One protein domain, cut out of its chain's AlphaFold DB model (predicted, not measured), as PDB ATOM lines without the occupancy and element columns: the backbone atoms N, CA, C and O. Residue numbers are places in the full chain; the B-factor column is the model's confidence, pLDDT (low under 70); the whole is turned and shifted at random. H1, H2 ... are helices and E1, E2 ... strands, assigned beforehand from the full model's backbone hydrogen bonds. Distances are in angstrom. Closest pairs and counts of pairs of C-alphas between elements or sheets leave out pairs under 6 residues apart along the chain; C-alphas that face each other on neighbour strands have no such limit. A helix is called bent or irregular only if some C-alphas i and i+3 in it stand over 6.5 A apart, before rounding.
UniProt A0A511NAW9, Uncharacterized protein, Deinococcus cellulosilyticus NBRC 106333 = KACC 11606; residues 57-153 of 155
ATOM      1  N   THR A  57     228.605 300.840 332.395       50.47
ATOM      2  CA  THR A  57     227.887 299.680 332.936       50.47
ATOM      3  C   THR A  57     226.378 299.709 332.638       50.47
ATOM      4  O   THR A  57     225.901 298.715 332.116       50.47
ATOM      5  N   PRO A  58     225.630 300.825 332.775       55.53
ATOM      6  CA  PRO A  58     224.227 300.919 332.360       55.53
ATOM      7  C   PRO A  58     224.013 300.732 330.853       55.53
ATOM      8  O   PRO A  58     222.987 300.190 330.453       55.53
ATOM      9  N   ILE A  59     224.966 301.150 330.005       68.31
ATOM     10  CA  ILE A  59     224.889 300.925 328.553       68.31
ATOM     11  C   ILE A  59     225.115 299.444 328.255       68.31
ATOM     12  O   ILE A  59     224.310 298.831 327.564       68.31
ATOM     13  N   LEU A  60     226.179 298.841 328.794       74.94
ATOM     14  CA  LEU A  60     226.465 297.419 328.597       74.94
ATOM     15  C   LEU A  60     225.356 296.522 329.169       74.94
ATOM     16  O   LEU A  60     224.923 295.584 328.500       74.94
ATOM     17  N   ASP A  61     224.888 296.813 330.378       73.06
ATOM     18  CA  ASP A  61     223.821 296.072 331.049       73.06
ATOM     19  C   ASP A  61     222.484 296.299 330.343       73.06
ATOM     20  O   ASP A  61     221.743 295.349 330.107       73.06
ATOM     21  N   GLY A  62     222.207 297.531 329.904       77.19
ATOM     22  CA  GLY A  62     221.037 297.860 329.095       77.19
ATOM     23  C   GLY A  62     221.030 297.136 327.748       77.19
ATOM     24  O   GLY A  62     219.994 296.618 327.336       77.19
ATOM     25  N   LEU A  63     222.186 297.033 327.087       83.94
ATOM     26  CA  LEU A  63     222.352 296.247 325.865       83.94
ATOM     27  C   LEU A  63     222.104 294.759 326.136       83.94
ATOM     28  O   LEU A  63     221.310 294.138 325.434       83.94
ATOM     29  N   ARG A  64     222.727 294.194 327.176       84.31
ATOM     30  CA  ARG A  64     222.555 292.781 327.556       84.31
ATOM     31  C   ARG A  64     221.122 292.435 327.950       84.31
ATOM     32  O   ARG A  64     220.677 291.332 327.660       84.31
ATOM     33  N   ALA A  65     220.403 293.360 328.582       82.75
ATOM     34  CA  ALA A  65     219.024 293.150 329.002       82.75
ATOM     35  C   ALA A  65     218.018 293.230 327.840       82.75
ATOM     36  O   ALA A  65     216.965 292.602 327.902       82.75
ATOM     37  N   ARG A  66     218.307 294.021 326.797       86.81
ATOM     38  CA  ARG A  66     217.352 294.312 325.708       86.81
ATOM     39  C   ARG A  66     217.602 293.522 324.431       86.81
ATOM     40  O   ARG A  66     216.678 293.348 323.639       86.81
ATOM     41  N   ILE A  67     218.840 293.098 324.192       89.38
ATOM     42  CA  ILE A  67     219.234 292.495 322.919       89.38
ATOM     43  C   ILE A  67     219.235 290.973 323.051       89.38
ATOM     44  O   ILE A  67     220.057 290.431 323.792       89.38
ATOM     45  N   PRO A  68     218.368 290.266 322.307       89.38
ATOM     46  CA  PRO A  68     218.366 288.817 322.313       89.38
ATOM     47  C   PRO A  68     219.620 288.280 321.615       89.38
ATOM     48  O   PRO A  68     219.932 288.646 320.477       89.38
ATOM     49  N   LEU A  69     220.340 287.394 322.301       92.31
ATOM     50  CA  LEU A  69     221.450 286.643 321.716       92.31
ATOM     51  C   LEU A  69     220.907 285.495 320.858       92.31
ATOM     52  O   LEU A  69     219.859 284.928 321.156       92.31
ATOM     53  N   GLY A  70     221.619 285.142 319.790       90.81
ATOM     54  CA  GLY A  70     221.228 284.046 318.896       90.81
ATOM     55  C   GLY A  70     220.083 284.378 317.932       90.81
ATOM     56  O   GLY A  70     219.789 283.577 317.046       90.81
ATOM     57  N   GLU A  71     219.490 285.569 318.026       92.94
ATOM     58  CA  GLU A  71     218.433 286.014 317.121       92.94
ATOM     59  C   GLU A  71     218.951 286.904 315.977       92.94
ATOM     60  O   GLU A  71     219.936 287.637 316.139       92.94
ATOM     61  N   PRO A  72     218.283 286.888 314.807       93.38
ATOM     62  CA  PRO A  72     218.523 287.859 313.748       93.38
ATOM     63  C   PRO A  72     218.318 289.291 314.245       93.38
ATOM     64  O   PRO A  72     217.258 289.626 314.773       93.38
ATOM     65  N   ILE A  73     219.308 290.148 314.008       94.62
ATOM     66  CA  ILE A  73     219.263 291.575 314.312       94.62
ATOM     67  C   ILE A  73     219.878 292.405 313.181       94.62
ATOM     68  O   ILE A  73     220.676 291.925 312.364       94.62
ATOM     69  N   THR A  74     219.527 293.685 313.163       94.38
ATOM     70  CA  THR A  74     220.189 294.696 312.337       94.38
ATOM     71  C   THR A  74     220.901 295.662 313.260       94.38
ATOM     72  O   THR A  74     220.269 296.319 314.080       94.38
ATOM     73  N   LEU A  75     222.222 295.698 313.143       91.75
ATOM     74  CA  LEU A  75     223.122 296.544 313.910       91.75
ATOM     75  C   LEU A  75     223.548 297.716 313.027       91.75
ATOM     76  O   LEU A  75     224.161 297.492 311.986       91.75
ATOM     77  N   MET A  76     223.261 298.942 313.443       90.81
ATOM     78  CA  MET A  76     223.764 300.151 312.803       90.81
ATOM     79  C   MET A  76     224.765 300.823 313.729       90.81
ATOM     80  O   MET A  76     224.445 301.192 314.857       90.81
ATOM     81  N   LEU A  77     225.989 300.947 313.234       88.31
ATOM     82  CA  LEU A  77     227.049 301.714 313.865       88.31
ATOM     83  C   LEU A  77     227.252 302.963 313.031       88.31
ATOM     84  O   LEU A  77     227.488 302.847 311.829       88.31
ATOM     85  N   TYR A  78     227.214 304.129 313.652       85.62
ATOM     86  CA  TYR A  78     227.605 305.359 312.978       85.62
ATOM     87  C   TYR A  78     228.720 306.050 313.740       85.62
ATOM     88  O   TYR A  78     228.790 305.995 314.967       85.62
ATOM     89  N   SER A  79     229.627 306.655 312.985       75.81
ATOM     90  CA  SER A  79     230.781 307.388 313.492       75.81
ATOM     91  C   SER A  79     230.975 308.653 312.673       75.81
ATOM     92  O   SER A  79     230.901 308.581 311.448       75.81
ATOM     93  N   GLY A  80     231.266 309.772 313.329       64.31
ATOM     94  CA  GLY A  80     231.483 311.058 312.663       64.31
ATOM     95  C   GLY A  80     230.491 312.126 313.120       64.31
ATOM     96  O   GLY A  80     229.676 311.893 314.011       64.31
ATOM     97  N   GLN A  81     230.606 313.321 312.549       58.94
ATOM     98  CA  GLN A  81     229.652 314.424 312.739       58.94
ATOM     99  C   GLN A  81     228.646 314.445 311.584       58.94
ATOM    100  O   GLN A  81     228.834 313.697 310.634       58.94
ATOM    101  N   GLU A  82     227.597 315.273 311.646       58.53
ATOM    102  CA  GLU A  82     226.555 315.325 310.600       58.53
ATOM    103  C   GLU A  82     227.119 315.451 309.175       58.53
ATOM    104  O   GLU A  82     226.627 314.783 308.273       58.53
ATOM    105  N   GLU A  83     228.196 316.218 308.982       55.31
ATOM    106  CA  GLU A  83     228.830 316.419 307.670       55.31
ATOM    107  C   GLU A  83     229.663 315.218 307.169       55.31
ATOM    108  O   GLU A  83     229.910 315.120 305.972       55.31
ATOM    109  N   ASP A  84     230.077 314.294 308.048       62.53
ATOM    110  CA  ASP A  84     230.942 313.143 307.712       62.53
ATOM    111  C   ASP A  84     230.462 311.844 308.388       62.53
ATOM    112  O   ASP A  84     231.232 311.019 308.905       62.53
ATOM    113  N   ARG A  85     229.135 311.692 308.473       67.38
ATOM    114  CA  ARG A  85     228.497 310.571 309.163       67.38
ATOM    115  C   ARG A  85     228.709 309.294 308.355       67.38
ATOM    116  O   ARG A  85     228.067 309.049 307.337       67.38
ATOM    117  N   HIS A  86     229.584 308.432 308.856       77.25
ATOM    118  CA  HIS A  86     229.809 307.113 308.288       77.25
ATOM    119  C   HIS A  86     228.888 306.100 308.951       77.25
ATOM    120  O   HIS A  86     229.139 305.667 310.078       77.25
ATOM    121  N   GLU A  87     227.848 305.691 308.234       84.69
ATOM    122  CA  GLU A  87     226.909 304.670 308.686       84.69
ATOM    123  C   GLU A  87     227.332 303.286 308.189       84.69
ATOM    124  O   GLU A  87     227.605 303.054 307.010       84.69
ATOM    125  N   ARG A  88     227.398 302.327 309.111       87.38
ATOM    126  CA  ARG A  88     227.708 300.928 308.825       87.38
ATOM    127  C   ARG A  88     226.589 300.051 309.346       87.38
ATOM    128  O   ARG A  88     226.442 299.851 310.551       87.38
ATOM    129  N   ILE A  89     225.837 299.487 308.409       90.00
ATOM    130  CA  ILE A  89     224.730 298.580 308.696       90.00
ATOM    131  C   ILE A  89     225.218 297.132 308.599       90.00
ATOM    132  O   ILE A  89     225.903 296.720 307.656       90.00
ATOM    133  N   HIS A  90     224.870 296.334 309.599       90.75
ATOM    134  CA  HIS A  90     225.255 294.940 309.737       90.75
ATOM    135  C   HIS A  90     224.034 294.086 310.076       90.75
ATOM    136  O   HIS A  90     223.550 294.068 311.205       90.75
ATOM    137  N   GLN A  91     223.562 293.319 309.096       92.75
ATOM    138  CA  GLN A  91     222.561 292.278 309.319       92.75
ATOM    139  C   GLN A  91     223.260 291.013 309.814       92.75
ATOM    140  O   GLN A  91     224.039 290.386 309.084       92.75
ATOM    141  N   CYS A  92     223.033 290.659 311.073       93.69
ATOM    142  CA  CYS A  92     223.790 289.608 311.740       93.69
ATOM    143  C   CYS A  92     222.996 288.941 312.864       93.69
ATOM    144  O   CYS A  92     221.848 289.277 313.123       93.69
ATOM    145  N   VAL A  93     223.603 287.945 313.491       93.56
ATOM    146  CA  VAL A  93     223.156 287.368 314.756       93.56
ATOM    147  C   VAL A  93     224.223 287.693 315.788       93.56
ATOM    148  O   VAL A  93     225.389 287.356 315.562       93.56
ATOM    149  N   ILE A  94     223.853 288.337 316.894       93.25
ATOM    150  CA  ILE A  94     224.786 288.573 318.003       93.25
ATOM    151  C   ILE A  94     224.904 287.283 318.810       93.25
ATOM    152  O   ILE A  94     223.915 286.766 319.319       93.25
ATOM    153  N   GLN A  95     226.124 286.775 318.930       93.00
ATOM    154  CA  GLN A  95     226.460 285.622 319.763       93.00
ATOM    155  C   GLN A  95     226.822 286.058 321.180       93.00
ATOM    156  O   GLN A  95     226.454 285.406 322.152       93.00
ATOM    157  N   GLN A  96     227.525 287.186 321.307       92.31
ATOM    158  CA  GLN A  96     227.995 287.669 322.597       92.31
ATOM    159  C   GLN A  96     228.150 289.192 322.612       92.31
ATOM    160  O   GLN A  96     228.546 289.798 321.615       92.31
ATOM    161  N   ILE A  97     227.884 289.794 323.775       90.12
ATOM    162  CA  ILE A  97     228.145 291.209 324.063       90.12
ATOM    163  C   ILE A  97     229.106 291.287 325.249       90.12
ATOM    164  O   ILE A  97     228.773 290.899 326.378       90.12
ATOM    165  N   THR A  98     230.308 291.792 325.000       86.44
ATOM    166  CA  THR A  98     231.338 291.979 326.025       86.44
ATOM    167  C   THR A  98     231.708 293.448 326.144       86.44
ATOM    168  O   THR A  98     231.809 294.167 325.155       86.44
ATOM    169  N   GLY A  99     231.888 293.912 327.376       75.19
ATOM    170  CA  GLY A  99     232.520 295.196 327.648       75.19
ATOM    171  C   GLY A  99     233.996 294.989 327.941       75.19
ATOM    172  O   GLY A  99     234.376 293.955 328.491       75.19
ATOM    173  N   TYR A 100     234.817 295.971 327.591       60.56
ATOM    174  CA  TYR A 100     236.168 296.088 328.125       60.56
ATOM    175  C   TYR A 100     236.184 297.166 329.222       60.56
ATOM    176  O   TYR A 100     235.608 298.236 329.046       60.56
ATOM    177  N   CYS A 101     236.815 296.867 330.355       46.22
ATOM    178  CA  CYS A 101     237.118 297.779 331.466       46.22
ATOM    179  C   CYS A 101     238.634 297.627 331.704       46.22
ATOM    180  O   CYS A 101     239.115 296.502 331.631       46.22
ATOM    181  N   GLU A 102     239.487 298.630 331.904       43.09
ATOM    182  CA  GLU A 102     239.347 300.021 332.335       43.09
ATOM    183  C   GLU A 102     239.783 301.000 331.225       43.09
ATOM    184  O   GLU A 102     240.697 300.727 330.447       43.09
ATOM    185  N   GLY A 103     239.126 302.158 331.137       47.38
ATOM    186  CA  GLY A 103     239.526 303.304 330.307       47.38
ATOM    187  C   GLY A 103     239.397 303.184 328.784       47.38
ATOM    188  O   GLY A 103     239.533 304.177 328.072       47.38
ATOM    189  N   CYS A 104     239.062 302.003 328.271       50.72
ATOM    190  CA  CYS A 104     238.589 301.818 326.904       50.72
ATOM    191  C   CYS A 104     237.114 301.429 326.939       50.72
ATOM    192  O   CYS A 104     236.777 300.258 327.082       50.72
ATOM    193  N   GLU A 105     236.242 302.420 326.777       65.69
ATOM    194  CA  GLU A 105     234.777 302.308 326.767       65.69
ATOM    195  C   GLU A 105     234.264 301.670 325.466       65.69
ATOM    196  O   GLU A 105     233.473 302.240 324.710       65.69
ATOM    197  N   ARG A 106     234.797 300.484 325.165       77.00
ATOM    198  CA  ARG A 106     234.537 299.722 323.953       77.00
ATOM    199  C   ARG A 106     233.663 298.524 324.288       77.00
ATOM    200  O   ARG A 106     234.086 297.606 324.991       77.00
ATOM    201  N   ILE A 107     232.473 298.509 323.712       84.69
ATOM    202  CA  ILE A 107     231.592 297.348 323.696       84.69
ATOM    203  C   ILE A 107     231.910 296.546 322.439       84.69
ATOM    204  O   ILE A 107     232.024 297.089 321.340       84.69
ATOM    205  N   THR A 108     232.110 295.247 322.616       88.62
ATOM    206  CA  THR A 108     232.407 294.308 321.541       88.62
ATOM    207  C   THR A 108     231.208 293.400 321.333       88.62
ATOM    208  O   THR A 108     230.744 292.736 322.259       88.62
ATOM    209  N   PHE A 109     230.736 293.357 320.094       90.88
ATOM    210  CA  PHE A 109     229.740 292.410 319.629       90.88
ATOM    211  C   PHE A 109     230.454 291.309 318.863       90.88
ATOM    212  O   PHE A 109     231.123 291.581 317.863       90.88
ATOM    213  N   GLU A 110     230.306 290.073 319.314       92.75
ATOM    214  CA  GLU A 110     230.622 288.919 318.485       92.75
ATOM    215  C   GLU A 110     229.395 288.595 317.639       92.75
ATOM    216  O   GLU A 110     228.322 288.311 318.171       92.75
ATOM    217  N   VAL A 111     229.534 288.706 316.320       93.38
ATOM    218  CA  VAL A 111     228.423 288.627 315.376       93.38
ATOM    219  C   VAL A 111     228.692 287.614 314.279       93.38
ATOM    220  O   VAL A 111     229.805 287.498 313.777       93.38
ATOM    221  N   VAL A 112     227.647 286.928 313.832       93.00
ATOM    222  CA  VAL A 112     227.681 286.102 312.622       93.00
ATOM    223  C   VAL A 112     226.837 286.798 311.564       93.00
ATOM    224  O   VAL A 112     225.634 286.987 311.746       93.00
ATOM    225  N   ARG A 113     227.462 287.245 310.470       90.50
ATOM    226  CA  ARG A 113     226.750 287.957 309.397       90.50
ATOM    227  C   ARG A 113     225.734 287.053 308.708       90.50
ATOM    228  O   ARG A 113     225.956 285.856 308.534       90.50
ATOM    229  N   ARG A 114     224.651 287.658 308.223       80.44
ATOM    230  CA  ARG A 114     223.683 286.999 307.341       80.44
ATOM    231  C   ARG A 114     224.432 286.378 306.149       80.44
ATOM    232  O   ARG A 114     225.111 287.093 305.423       80.44
ATOM    233  N   ARG A 115     224.283 285.060 305.946       80.19
ATOM    234  CA  ARG A 115     224.966 284.230 304.916       80.19
ATOM    235  C   ARG A 115     226.437 283.879 305.184       80.19
ATOM    236  O   ARG A 115     227.047 283.206 304.357       80.19
ATOM    237  N   CYS A 116     226.997 284.253 306.329       81.56
ATOM    238  CA  CYS A 116     228.332 283.826 306.746       81.56
ATOM    239  C   CYS A 116     228.230 282.835 307.912       81.56
ATOM    240  O   CYS A 116     227.270 282.857 308.674       81.56
ATOM    241  N   ARG A 117     229.229 281.956 308.054       79.44
ATOM    242  CA  ARG A 117     229.339 281.025 309.196       79.44
ATOM    243  C   ARG A 117     230.455 281.387 310.175       79.44
ATOM    244  O   ARG A 117     230.519 280.812 311.252       79.44
ATOM    245  N   LYS A 118     231.347 282.309 309.801       88.19
ATOM    246  CA  LYS A 118     232.472 282.726 310.642       88.19
ATOM    247  C   LYS A 118     232.044 283.890 311.547       88.19
ATOM    248  O   LYS A 118     231.510 284.867 311.013       88.19
ATOM    249  N   PRO A 119     232.269 283.801 312.868       89.00
ATOM    250  CA  PRO A 119     232.100 284.931 313.768       89.00
ATOM    251  C   PRO A 119     233.055 286.075 313.413       89.00
ATOM    252  O   PRO A 119     234.212 285.859 313.051       89.00
ATOM    253  N   GLU A 120     232.569 287.300 313.543       91.75
ATOM    254  CA  GLU A 120     233.325 288.539 313.415       91.75
ATOM    255  C   GLU A 120     233.118 289.392 314.663       91.75
ATOM    256  O   GLU A 120     232.068 289.342 315.300       91.75
ATOM    257  N   ARG A 121     234.088 290.250 314.978       90.50
ATOM    258  CA  ARG A 121     233.942 291.239 316.050       90.50
ATOM    259  C   ARG A 121     233.584 292.603 315.476       90.50
ATOM    260  O   ARG A 121     234.213 293.064 314.520       90.50
ATOM    261  N   LYS A 122     232.583 293.250 316.067       89.81
ATOM    262  CA  LYS A 122     232.253 294.663 315.851       89.81
ATOM    263  C   LYS A 122     232.441 295.424 317.147       89.81
ATOM    264  O   LYS A 122     232.200 294.890 318.224       89.81
ATOM    265  N   TYR A 123     232.886 296.664 317.021       86.31
ATOM    266  CA  TYR A 123     233.232 297.503 318.154       86.31
ATOM    267  C   TYR A 123     232.360 298.745 318.146       86.31
ATOM    268  O   TYR A 123     232.160 299.354 317.097       86.31
ATOM    269  N   TYR A 124     231.879 299.101 319.326       83.31
ATOM    270  CA  TYR A 124     231.144 300.321 319.588       83.31
ATOM    271  C   TYR A 124     231.824 301.082 320.722       83.31
ATOM    272  O   TYR A 124     232.111 300.512 321.774       83.31
ATOM    273  N   HIS A 125     232.092 302.362 320.493       78.00
ATOM    274  CA  HIS A 125     232.726 303.261 321.444       78.00
ATOM    275  C   HIS A 125     231.703 304.279 321.941       78.00
ATOM    276  O   HIS A 125     231.486 305.302 321.294       78.00
ATOM    277  N   ALA A 126     231.122 304.020 323.113       64.56
ATOM    278  CA  ALA A 126     229.983 304.779 323.634       64.56
ATOM    279  C   ALA A 126     230.231 306.296 323.796       64.56
ATOM    280  O   ALA A 126     229.284 307.076 323.803       64.56
ATOM    281  N   PHE A 127     231.494 306.735 323.852       59.78
ATOM    282  CA  PHE A 127     231.853 308.129 324.141       59.78
ATOM    283  C   PHE A 127     232.709 308.814 323.069       59.78
ATOM    284  O   PHE A 127     232.990 310.005 323.184       59.78
ATOM    285  N   ARG A 128     233.067 308.124 321.976       64.25
ATOM    286  CA  ARG A 128     233.892 308.700 320.889       64.25
ATOM    287  C   ARG A 128     233.077 309.288 319.733       64.25
ATOM    288  O   ARG A 128     233.528 309.289 318.594       64.25
ATOM    289  N   GLY A 129     231.869 309.782 320.014       61.00
ATOM    290  CA  GLY A 129     230.963 310.285 318.973       61.00
ATOM    291  C   GLY A 129     230.503 309.184 318.018       61.00
ATOM    292  O   GLY A 129     230.321 309.437 316.830       61.00
ATOM    293  N   GLN A 130     230.386 307.957 318.530       73.50
ATOM    294  CA  GLN A 130     229.690 306.887 317.836       73.50
ATOM    295  C   GLN A 130     228.296 306.754 318.419       73.50
ATOM    296  O   GLN A 130     228.119 306.865 319.636       73.50
ATOM    297  N   GLY A 131     227.333 306.447 317.568       81.38
ATOM    298  CA  GLY A 131     226.045 305.977 318.030       81.38
ATOM    299  C   GLY A 131     225.754 304.567 317.557       81.38
ATOM    300  O   GLY A 131     226.500 303.959 316.776       81.38
ATOM    301  N   LEU A 132     224.708 304.024 318.156       87.81
ATOM    302  CA  LEU A 132     224.372 302.622 318.068       87.81
ATOM    303  C   LEU A 132     222.863 302.479 318.063       87.81
ATOM    304  O   LEU A 132     222.209 302.749 319.070       87.81
ATOM    305  N   THR A 133     222.353 301.928 316.972       89.94
ATOM    306  CA  THR A 133     220.944 301.565 316.873       89.94
ATOM    307  C   THR A 133     220.830 300.097 316.483       89.94
ATOM    308  O   THR A 133     221.541 299.605 315.602       89.94
ATOM    309  N   ILE A 134     219.972 299.360 317.187       91.88
ATOM    310  CA  ILE A 134     219.785 297.921 317.004       91.88
ATOM    311  C   ILE A 134     218.302 297.622 316.864       91.88
ATOM    312  O   ILE A 134     217.509 297.927 317.753       91.88
ATOM    313  N   TRP A 135     217.943 296.944 315.780       94.62
ATOM    314  CA  TRP A 135     216.595 296.438 315.536       94.62
ATOM    315  C   TRP A 135     216.557 294.920 315.614       94.62
ATOM    316  O   TRP A 135     217.530 294.234 315.287       94.62
ATOM    317  N   ARG A 136     215.389 294.393 315.985       94.12
ATOM    318  CA  ARG A 136     215.095 292.968 315.859       94.12
ATOM    319  C   ARG A 136     214.856 292.622 314.388       94.12
ATOM    320  O   ARG A 136     214.158 293.350 313.687       94.12
ATOM    321  N   GLY A 137     215.390 291.495 313.935       92.81
ATOM    322  CA  GLY A 137     215.252 291.020 312.561       92.81
ATOM    323  C   GLY A 137     216.198 291.691 311.561       92.81
ATOM    324  O   GLY A 137     216.973 292.592 311.884       92.81
ATOM    325  N   TYR A 138     216.136 291.226 310.311       92.31
ATOM    326  CA  TYR A 138     216.852 291.825 309.183       92.31
ATOM    327  C   TYR A 138     215.988 292.902 308.540       92.31
ATOM    328  O   TYR A 138     215.210 292.620 307.630       92.31
ATOM    329  N   VAL A 139     216.126 294.122 309.041       91.12
ATOM    330  CA  VAL A 139     215.379 295.285 308.575       91.12
ATOM    331  C   VAL A 139     216.281 296.201 307.758       91.12
ATOM    332  O   VAL A 139     217.511 296.109 307.810       91.12
ATOM    333  N   ASP A 140     215.644 297.062 306.975       88.88
ATOM    334  CA  ASP A 140     216.281 298.201 306.328       88.88
ATOM    335  C   ASP A 140     216.021 299.445 307.196       88.88
ATOM    336  O   ASP A 140     214.863 299.868 307.282       88.88
ATOM    337  N   PRO A 141     217.045 300.014 307.863       83.62
ATOM    338  CA  PRO A 141     216.889 301.191 308.717       83.62
ATOM    339  C   PRO A 141     216.214 302.380 308.023       83.62
ATOM    340  O   PRO A 141     215.468 303.105 308.671       83.62
ATOM    341  N   ALA A 142     216.391 302.546 306.707       82.75
ATOM    342  CA  ALA A 142     215.808 303.663 305.960       82.75
ATOM    343  C   ALA A 142     214.303 303.500 305.676       82.75
ATOM    344  O   ALA A 142     213.640 304.448 305.259       82.75
ATOM    345  N   ARG A 143     213.758 302.287 305.838       84.56
ATOM    346  CA  ARG A 143     212.378 301.942 305.440       84.56
ATOM    347  C   ARG A 143     211.564 301.295 306.553       84.56
ATOM    348  O   ARG A 143     210.377 301.033 306.371       84.56
ATOM    349  N   THR A 144     212.194 300.978 307.677       83.56
ATOM    350  CA  THR A 144     211.544 300.283 308.783       83.56
ATOM    351  C   THR A 144     210.773 301.259 309.666       83.56
ATOM    352  O   THR A 144     211.299 302.282 310.087       83.56
ATOM    353  N   SER A 145     209.528 300.916 309.999       83.94
ATOM    354  CA  SER A 145     208.756 301.577 311.062       83.94
ATOM    355  C   SER A 145     208.919 300.880 312.419       83.94
ATOM    356  O   SER A 145     208.329 301.301 313.416       83.94
ATOM    357  N   ALA A 146     209.697 299.793 312.477       85.19
ATOM    358  CA  ALA A 146     209.902 299.034 313.701       85.19
ATOM    359  C   ALA A 146     210.711 299.845 314.719       85.19
ATOM    360  O   ALA A 146     211.789 300.360 314.413       85.19
ATOM    361  N   LYS A 147     210.219 299.889 315.960       88.25
ATOM    362  CA  LYS A 147     210.938 300.512 317.071       88.25
ATOM    363  C   LYS A 147     212.251 299.753 317.338       88.25
ATOM    364  O   LYS A 147     212.213 298.523 317.445       88.25
ATOM    365  N   PRO A 148     213.396 300.445 317.458       90.38
ATOM    366  CA  PRO A 148     214.654 299.792 317.799       90.38
ATOM    367  C   PRO A 148     214.598 299.173 319.206       90.38
ATOM    368  O   PRO A 148     213.953 299.697 320.116       90.38
ATOM    369  N   LEU A 149     215.294 298.046 319.385       87.94
ATOM    370  CA  LEU A 149     215.529 297.410 320.688       87.94
ATOM    371  C   LEU A 149     216.439 298.270 321.567       87.94
ATOM    372  O   LEU A 149     216.320 298.297 322.792       87.94
ATOM    373  N   TYR A 150     217.369 298.957 320.915       87.75
ATOM    374  CA  TYR A 150     218.300 299.865 321.542       87.75
ATOM    375  C   TYR A 150     218.603 300.995 320.572       87.75
ATOM    376  O   TYR A 150     218.853 300.738 319.396       87.75
ATOM    377  N   ASP A 151     218.590 302.215 321.084       85.06
ATOM    378  CA  ASP A 151     218.962 303.397 320.332       85.06
ATOM    379  C   ASP A 151     219.741 304.332 321.244       85.06
ATOM    380  O   ASP A 151     219.311 304.635 322.362       85.06
ATOM    381  N   PHE A 152     220.922 304.712 320.788       77.75
ATOM    382  CA  PHE A 152     221.783 305.660 321.464       77.75
ATOM    383  C   PHE A 152     222.421 306.558 320.421       77.75
ATOM    384  O   PHE A 152     223.382 306.171 319.748       77.75
ATOM    385  N   GLU A 153     221.893 307.772 320.354       65.75
ATOM    386  CA  GLU A 153     222.437 308.870 319.580       65.75
ATOM    387  C   GLU A 153     223.012 309.900 320.536       65.75
ATOM    388  O   GLU A 153     222.312 310.436 321.394       65.75
TER     389      GLU A 153
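What this domain is: This is residues 57 to 153 of the 155 residues of an uncharacterized protein of Deinococcus cellulosilyticus NBRC 106333 = KACC 11606 (UniProt A0A511NAW9). What is the shape? One strongly twisted sheet folds back on itself at the long, bent strand E2, with E4 and E3 facing E1, E5 and E6. The one helix, H1, packs on this folded sheet, near E2 and E6. What builds it? The 97 printed residues hold one named helix and six named strands, in the order H1 E1 E2 E3 E4 E5 E6, and the class is mostly strand; the sheet's order is E4 - E3 - E2 - E1 - E5 - E6, all antiparallel. How compact is it? It is compact and rounded, with a radius of gyration of the C-alphas of 12.9 A and spans of 34 by 31 by 23 A.

How they stand to each other: Where is the helix? H1, residues 57 to 66, is on the sheet at a height over the sheet of 7.4 A, with every O i to N i+4 pair within hydrogen-bond range. Its closest C-alphas to E2, residues 86 to 99, are Leu 60 and Gly 99, 6.5 A, and to E6, residues 150 to 152, Leu 63 and Tyr 150, 6.9 A. How do the next strands pair? E1, residues 72 to 79, E2, E3, residues 106 to 113, and E4, residues 119 to 125, form a meander, each strand the antiparallel neighbour of the one before. Within hydrogen-bond range are N 75 and O 90 at 2.9 A, N 98 and O 108 at 2.9 A, and N 109 and O 122 at 2.8 A. What is on the other side of E1? E5, residues 130 to 136, is antiparallel to E1 at 165 degrees, with N 76 and O 133 2.8 A apart. E5 and E6 form a hairpin, with N 134 and O 150 2.8 A apart. Where does the sheet fold? E2 bends by 117 degrees at residue 95 and is the hinge of a folded sheet, one sheet bent back into two leaves that face each other. The closest C-alphas of E4 and E5 are Tyr 124 and Gln 130, 6.9 A, while E4 and E6 are apart.

Where its parts are: Where does the helix begin? C-alpha 57 is at (227.887, 299.680, 332.936), and H1 is 13.9 A long. How long are the strands? E1 measures 23.1 A, E2 22.9 A, E3 20.3 A, E4 19.9 A, E5 20.3 A and E6 6.8 A. Where does E6 end? C-alpha 152 is at (221.783, 305.660, 321.464).

The domain as a whole: How large is it? The two C-alphas farthest apart, those of Glu 102 and Arg 143, are 38.1 A apart, and the printed part has no cut. Which link is long? The link from E5 to E6, residues 137 to 149, is long. Where is confidence low? Residues 57 to 59, 80 to 85, 100 to 105, 126 to 129 and 153 have pLDDT under 70; the mean of the printed part is 81.2.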